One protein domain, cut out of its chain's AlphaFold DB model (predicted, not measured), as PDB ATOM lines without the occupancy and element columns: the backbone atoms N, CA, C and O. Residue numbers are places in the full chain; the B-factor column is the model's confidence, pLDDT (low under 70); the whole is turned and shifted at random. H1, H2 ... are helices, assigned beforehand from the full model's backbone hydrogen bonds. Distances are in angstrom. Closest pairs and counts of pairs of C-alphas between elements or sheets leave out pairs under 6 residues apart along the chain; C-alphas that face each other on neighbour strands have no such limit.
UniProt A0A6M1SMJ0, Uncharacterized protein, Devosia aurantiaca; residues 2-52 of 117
ATOM      1  N   PRO A   2     150.914 185.792 159.721       88.94
ATOM      2  CA  PRO A   2     151.115 185.784 161.175       88.94
ATOM      3  C   PRO A   2     151.903 186.985 161.733       88.94
ATOM      4  O   PRO A   2     151.810 187.258 162.923       88.94
ATOM      5  N   ALA A   3     152.658 187.709 160.899       92.44
ATOM      6  CA  ALA A   3     153.393 188.918 161.296       92.44
ATOM      7  C   ALA A   3     153.216 190.078 160.296       92.44
ATOM      8  O   ALA A   3     154.173 190.771 159.946       92.44
ATOM      9  N   GLY A   4     151.990 190.246 159.791       92.75
ATOM     10  CA  GLY A   4     151.641 191.314 158.850       92.75
ATOM     11  C   GLY A   4     152.387 191.243 157.515       92.75
ATOM     12  O   GLY A   4     152.954 190.210 157.140       92.75
ATOM     13  N   LYS A   5     152.385 192.356 156.778       92.62
ATOM     14  CA  LYS A   5     152.948 192.474 155.424       92.62
ATOM     15  C   LYS A   5     154.449 192.189 155.352       92.62
ATOM     16  O   LYS A   5     154.925 191.669 154.342       92.62
ATOM     17  N   SER A   6     155.190 192.483 156.417       91.31
ATOM     18  CA  SER A   6     156.652 192.334 156.461       91.31
ATOM     19  C   SER A   6     157.111 190.945 156.914       91.31
ATOM     20  O   SER A   6     158.280 190.616 156.759       91.31
ATOM     21  N   GLY A   7     156.211 190.122 157.460       92.69
ATOM     22  CA  GLY A   7     156.532 188.776 157.932       92.69
ATOM     23  C   GLY A   7     156.532 187.701 156.842       92.69
ATOM     24  O   GLY A   7     156.268 187.992 155.671       92.69
ATOM     25  N   PRO A   8     156.801 186.438 157.215       94.12
ATOM     26  CA  PRO A   8     156.658 185.301 156.315       94.12
ATOM     27  C   PRO A   8     155.203 185.064 155.900       94.12
ATOM     28  O   PRO A   8     154.250 185.376 156.624       94.12
ATOM     29  N   LYS A   9     155.051 184.491 154.705       93.94
ATOM     30  CA  LYS A   9     153.772 184.181 154.069       93.94
ATOM     31  C   LYS A   9     153.675 182.684 153.860       93.94
ATOM     32  O   LYS A   9     154.631 182.062 153.413       93.94
ATOM     33  N   PHE A  10     152.518 182.129 154.185       92.75
ATOM     34  CA  PHE A  10     152.287 180.697 154.131       92.75
ATOM     35  C   PHE A  10     150.947 180.426 153.467       92.75
ATOM     36  O   PHE A  10     149.945 181.056 153.811       92.75
ATOM     37  N   LEU A  11     150.937 179.461 152.554       92.50
ATOM     38  CA  LEU A  11     149.713 178.877 152.032       92.50
ATOM     39  C   LEU A  11     149.265 177.770 152.991       92.50
ATOM     40  O   LEU A  11     150.032 176.854 153.279       92.50
ATOM     41  N   MET A  12     148.042 177.870 153.509       90.50
ATOM     42  CA  MET A  12     147.477 176.848 154.391       90.50
ATOM     43  C   MET A  12     146.821 175.748 153.556       90.50
ATOM     44  O   MET A  12     145.992 176.037 152.697       90.50
ATOM     45  N   THR A  13     147.177 174.491 153.821       92.00
ATOM     46  CA  THR A  13     146.562 173.305 153.197       92.00
ATOM     47  C   THR A  13     145.600 172.614 154.167       92.00
ATOM     48  O   THR A  13     145.477 173.016 155.324       92.00
ATOM     49  N   ALA A  14     144.925 171.544 153.737       91.81
ATOM     50  CA  ALA A  14     143.998 170.796 154.592       91.81
ATOM     51  C   ALA A  14     144.647 170.284 155.898       91.81
ATOM     52  O   ALA A  14     144.021 170.325 156.958       91.81
ATOM     53  N   ASN A  15     145.927 169.892 155.858       91.62
ATOM     54  CA  ASN A  15     146.646 169.381 157.031       91.62
ATOM     55  C   ASN A  15     146.807 170.422 158.148       91.62
ATOM     56  O   ASN A  15     146.945 170.057 159.314       91.62
ATOM     57  N   TYR A  16     146.752 171.714 157.830       93.81
ATOM     58  CA  TYR A  16     146.804 172.760 158.849       93.81
ATOM     59  C   TYR A  16     145.590 172.701 159.794       93.81
ATOM     60  O   TYR A  16     145.745 172.875 161.003       93.81
ATOM     61  N   LEU A  17     144.398 172.378 159.279       93.25
ATOM     62  CA  LEU A  17     143.203 172.234 160.114       93.25
ATOM     63  C   LEU A  17     143.273 170.994 161.015       93.25
ATOM     64  O   LEU A  17     142.768 171.038 162.133       93.25
ATOM     65  N   VAL A  18     143.960 169.934 160.576       94.88
ATOM     66  CA  VAL A  18     144.202 168.735 161.396       94.88
ATOM     67  C   VAL A  18     145.041 169.085 162.628       94.88
ATOM     68  O   VAL A  18     144.656 168.751 163.745       94.88
ATOM     69  N   LEU A  19     146.136 169.836 162.453       93.69
ATOM     70  CA  LEU A  19     146.962 170.303 163.578       93.69
ATOM     71  C   LEU A  19     146.163 171.188 164.546       93.69
ATOM     72  O   LEU A  19     146.311 171.073 165.764       93.69
ATOM     73  N   LYS A  20     145.279 172.040 164.012       93.94
ATOM     74  CA  LYS A  20     144.408 172.893 164.832       93.94
ATOM     75  C   LYS A  20     143.297 172.139 165.560       93.94
ATOM     76  O   LYS A  20     142.781 172.671 166.539       93.94
ATOM     77  N   GLY A  21     142.966 170.922 165.131       94.31
ATOM     78  CA  GLY A  21     142.089 170.018 165.873       94.31
ATOM     79  C   GLY A  21     142.688 169.575 167.212       94.31
ATOM     80  O   GLY A  21     141.943 169.331 168.153       94.31
ATOM     81  N   TYR A  22     144.022 169.533 167.323       95.12
ATOM     82  CA  TYR A  22     144.714 169.233 168.580       95.12
ATOM     83  C   TYR A  22     144.800 170.464 169.495       95.12
ATOM     84  O   TYR A  22     144.525 170.393 170.690       95.12
ATOM     85  N   ASN A  23     145.185 171.612 168.929       95.62
ATOM     86  CA  ASN A  23     145.205 172.897 169.624       95.62
ATOM     87  C   ASN A  23     144.878 174.017 168.633       95.62
ATOM     88  O   ASN A  23     145.625 174.240 167.678       95.62
ATOM     89  N   PHE A  24     143.782 174.744 168.878       93.31
ATOM     90  CA  PHE A  24     143.245 175.768 167.977       93.31
ATOM     91  C   PHE A  24     144.060 177.078 167.999       93.31
ATOM     92  O   PHE A  24     143.558 178.158 168.301       93.31
ATOM     93  N   SER A  25     145.344 176.986 167.655       91.94
ATOM     94  CA  SER A  25     146.309 178.082 167.629       91.94
ATOM     95  C   SER A  25     147.147 178.024 166.355       91.94
ATOM     96  O   SER A  25     147.752 177.001 166.029       91.94
ATOM     97  N   ASP A  26     147.220 179.147 165.643       91.75
ATOM     98  CA  ASP A  26     148.023 179.263 164.421       91.75
ATOM     99  C   ASP A  26     149.512 179.102 164.722       91.75
ATOM    100  O   ASP A  26     150.225 178.411 163.996       91.75
ATOM    101  N   SER A  27     149.966 179.683 165.836       92.06
ATOM    102  CA  SER A  27     151.347 179.565 166.303       92.06
ATOM    103  C   SER A  27     151.710 178.122 166.635       92.06
ATOM    104  O   SER A  27     152.818 177.693 166.327       92.06
ATOM    105  N   TYR A  28     150.780 177.364 167.226       94.81
ATOM    106  CA  TYR A  28     150.989 175.946 167.512       94.81
ATOM    107  C   TYR A  28     151.133 175.137 166.222       94.81
ATOM    108  O   TYR A  28     152.144 174.462 166.031       94.81
ATOM    109  N   ALA A  29     150.161 175.251 165.311       95.56
ATOM    110  CA  ALA A  29     150.186 174.519 164.048       95.56
ATOM    111  C   ALA A  29     151.455 174.839 163.241       95.56
ATOM    112  O   ALA A  29     152.105 173.939 162.712       95.56
ATOM    113  N   MET A  30     151.857 176.111 163.213       94.19
ATOM    114  CA  MET A  30     153.075 176.559 162.547       94.19
ATOM    115  C   MET A  30     154.346 176.013 163.207       94.19
ATOM    116  O   MET A  30     155.258 175.597 162.498       94.19
ATOM    117  N   ALA A  31     154.422 175.991 164.541       94.44
ATOM    118  CA  ALA A  31     155.580 175.460 165.254       94.44
ATOM    119  C   ALA A  31     155.755 173.955 165.013       94.44
ATOM    120  O   ALA A  31     156.862 173.514 164.713       94.44
ATOM    121  N   VAL A  32     154.669 173.178 165.085       96.00
ATOM    122  CA  VAL A  32     154.699 171.724 164.854       96.00
ATOM    123  C   VAL A  32     155.056 171.402 163.404       96.00
ATOM    124  O   VAL A  32     155.927 170.564 163.156       96.00
ATOM    125  N   ALA A  33     154.431 172.089 162.443       94.94
ATOM    126  CA  ALA A  33     154.728 171.899 161.027       94.94
ATOM    127  C   ALA A  33     156.189 172.256 160.719       94.94
ATOM    128  O   ALA A  33     156.917 171.441 160.160       94.94
ATOM    129  N   HIS A  34     156.651 173.426 161.173       95.38
ATOM    130  CA  HIS A  34     158.017 173.859 160.906       95.38
ATOM    131  C   HIS A  34     159.057 172.972 161.599       95.38
ATOM    132  O   HIS A  34     160.057 172.625 160.982       95.38
ATOM    133  N   LEU A  35     158.827 172.544 162.844       96.44
ATOM    134  CA  LEU A  35     159.701 171.575 163.514       96.44
ATOM    135  C   LEU A  35     159.818 170.280 162.700       96.44
ATOM    136  O   LEU A  35     160.921 169.775 162.508       96.44
ATOM    137  N   THR A  36     158.697 169.776 162.184       95.44
ATOM    138  CA  THR A  36     158.678 168.577 161.337       95.44
ATOM    139  C   THR A  36     159.516 168.768 160.072       95.44
ATOM    140  O   THR A  36     160.312 167.892 159.733       95.44
ATOM    141  N   ASP A  37     159.397 169.919 159.405       95.56
ATOM    142  CA  ASP A  37     160.217 170.243 158.233       95.56
ATOM    143  C   ASP A  37     161.707 170.277 158.590       95.56
ATOM    144  O   ASP A  37     162.524 169.684 157.887       95.56
ATOM    145  N   ARG A  38     162.066 170.903 159.719       96.81
ATOM    146  CA  ARG A  38     163.454 170.973 160.208       96.81
ATOM    147  C   ARG A  38     164.031 169.586 160.499       96.81
ATOM    148  O   ARG A  38     165.179 169.334 160.143       96.81
ATOM    149  N   LEU A  39     163.247 168.674 161.079       97.62
ATOM    150  CA  LEU A  39     163.665 167.286 161.336       97.62
ATOM    151  C   LEU A  39     163.892 166.480 160.048       97.62
ATOM    152  O   LEU A  39     164.744 165.598 160.024       97.62
ATOM    153  N   LYS A  40     163.178 166.804 158.964       97.81
ATOM    154  CA  LYS A  40     163.368 166.196 157.635       97.81
ATOM    155  C   LYS A  40     164.524 166.813 156.833       97.81
ATOM    156  O   LYS A  40     164.696 166.478 155.666       97.81
ATOM    157  N   GLY A  41     165.295 167.724 157.430       97.56
ATOM    158  CA  GLY A  41     166.379 168.444 156.753       97.56
ATOM    159  C   GLY A  41     165.925 169.681 155.970       97.56
ATOM    160  O   GLY A  41     166.717 170.264 155.233       97.56
ATOM    161  N   GLY A  42     164.671 170.114 156.128       96.44
ATOM    162  CA  GLY A  42     164.158 171.351 155.546       96.44
ATOM    163  C   GLY A  42     164.850 172.599 156.105       96.44
ATOM    164  O   GLY A  42     165.324 172.627 157.243       96.44
ATOM    165  N   GLY A  43     164.909 173.659 155.297       95.25
ATOM    166  CA  GLY A  43     165.520 174.942 155.657       95.25
ATOM    167  C   GLY A  43     164.721 175.767 156.676       95.25
ATOM    168  O   GLY A  43     163.646 175.382 157.132       95.25
ATOM    169  N   SER A  44     165.267 176.926 157.042       94.56
ATOM    170  CA  SER A  44     164.539 177.962 157.788       94.56
ATOM    171  C   SER A  44     163.439 178.594 156.924       94.56
ATOM    172  O   SER A  44     163.370 178.362 155.717       94.56
ATOM    173  N   PHE A  45     162.591 179.438 157.516       93.00
ATOM    174  CA  PHE A  45     161.646 180.241 156.734       93.00
ATOM    175  C   PHE A  45     162.364 181.096 155.681       93.00
ATOM    176  O   PHE A  45     163.363 181.746 155.985       93.00
ATOM    177  N   ALA A  46     161.809 181.144 154.465       93.00
ATOM    178  CA  ALA A  46     162.360 181.933 153.361       93.00
ATOM    179  C   ALA A  46     162.417 183.439 153.677       93.00
ATOM    180  O   ALA A  46     163.352 184.128 153.285       93.00
ATOM    181  N   THR A  47     161.424 183.954 154.409       94.19
ATOM    182  CA  THR A  47     161.419 185.327 154.930       94.19
ATOM    183  C   THR A  47     161.611 185.293 156.448       94.19
ATOM    184  O   THR A  47     160.828 184.627 157.133       94.19
ATOM    185  N   PRO A  48     162.603 186.016 156.997       92.56
ATOM    186  CA  PRO A  48     162.777 186.135 158.438       92.56
ATOM    187  C   PRO A  48     161.579 186.792 159.128       92.56
ATOM    188  O   PRO A  48     160.839 187.586 158.546       92.56
ATOM    189  N   TRP A  49     161.418 186.504 160.417       91.69
ATOM    190  CA  TRP A  49     160.425 187.184 161.243       91.69
ATOM    191  C   TRP A  49     160.868 188.609 161.596       91.69
ATOM    192  O   TRP A  49     162.034 188.803 161.949       91.69
ATOM    193  N   PRO A  50     159.954 189.595 161.599       92.94
ATOM    194  CA  PRO A  50     160.275 190.956 162.015       92.94
ATOM    195  C   PRO A  50     160.533 191.009 163.530       92.94
ATOM    196  O   PRO A  50     159.621 190.840 164.340       92.94
ATOM    197  N   ARG A  51     161.795 191.242 163.916       91.44
ATOM    198  CA  ARG A  51     162.266 191.182 165.315       91.44
ATOM    199  C   ARG A  51     162.013 192.453 166.128       91.44
ATOM    200  O   ARG A  51     161.991 192.381 167.348       91.44
ATOM    201  N   SER A  52     161.807 193.590 165.468       92.12
ATOM    202  CA  SER A  52     161.573 194.899 166.095       92.12
ATOM    203  C   SER A  52     160.089 195.247 166.259       92.12
ATOM    204  O   SER A  52     159.748 196.385 166.572       92.12
TER     205      SER A  52
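This is residues 2 to 52 of the 117 residues of an uncharacterized protein of Devosia aurantiaca (UniProt A0A6M1SMJ0). Two helices joined by a tight link meet at a steep angle, H1 packing on the first part of H2, while two long unnamed end stretches, residues 2 to 13 and 40 to 52, come together near Pro 8 and Thr 47. The far end of H2 and the turn after it, residues 36 to 41, stick out. The printed part has 51 residues, H1 then H2 and no named strand; it is all helix, with under half of its residues in named elements. It is only just compact, close to loose, with a radius of gyration of the C-alphas of 11.6 A and spans of 31 by 26 by 17 A.

H1, residues 14 to 22, touches H2, residues 26 to 39, with residues 26 to 32 of H2 alone; the closest C-alphas, of Leu 19 and Ala 29, are 5.3 A apart. They run opposite ways at a steep tilt of 68 degrees, only just short of about perpendicular. Every O i to N i+4 pair is within hydrogen-bond range in H2, and 3 of 5 in H1.

H1 begins at C-alpha 14 (143.998, 170.796, 154.592) and is 14.1 A long. H2 is 19.9 A long and ends at C-alpha 39 (163.665, 167.286, 161.336).

The farthest C-alphas, of Ala 14 and Ser 52, are 32.0 A apart. The printed part has no cut, and no printed residue is under 70 in pLDDT.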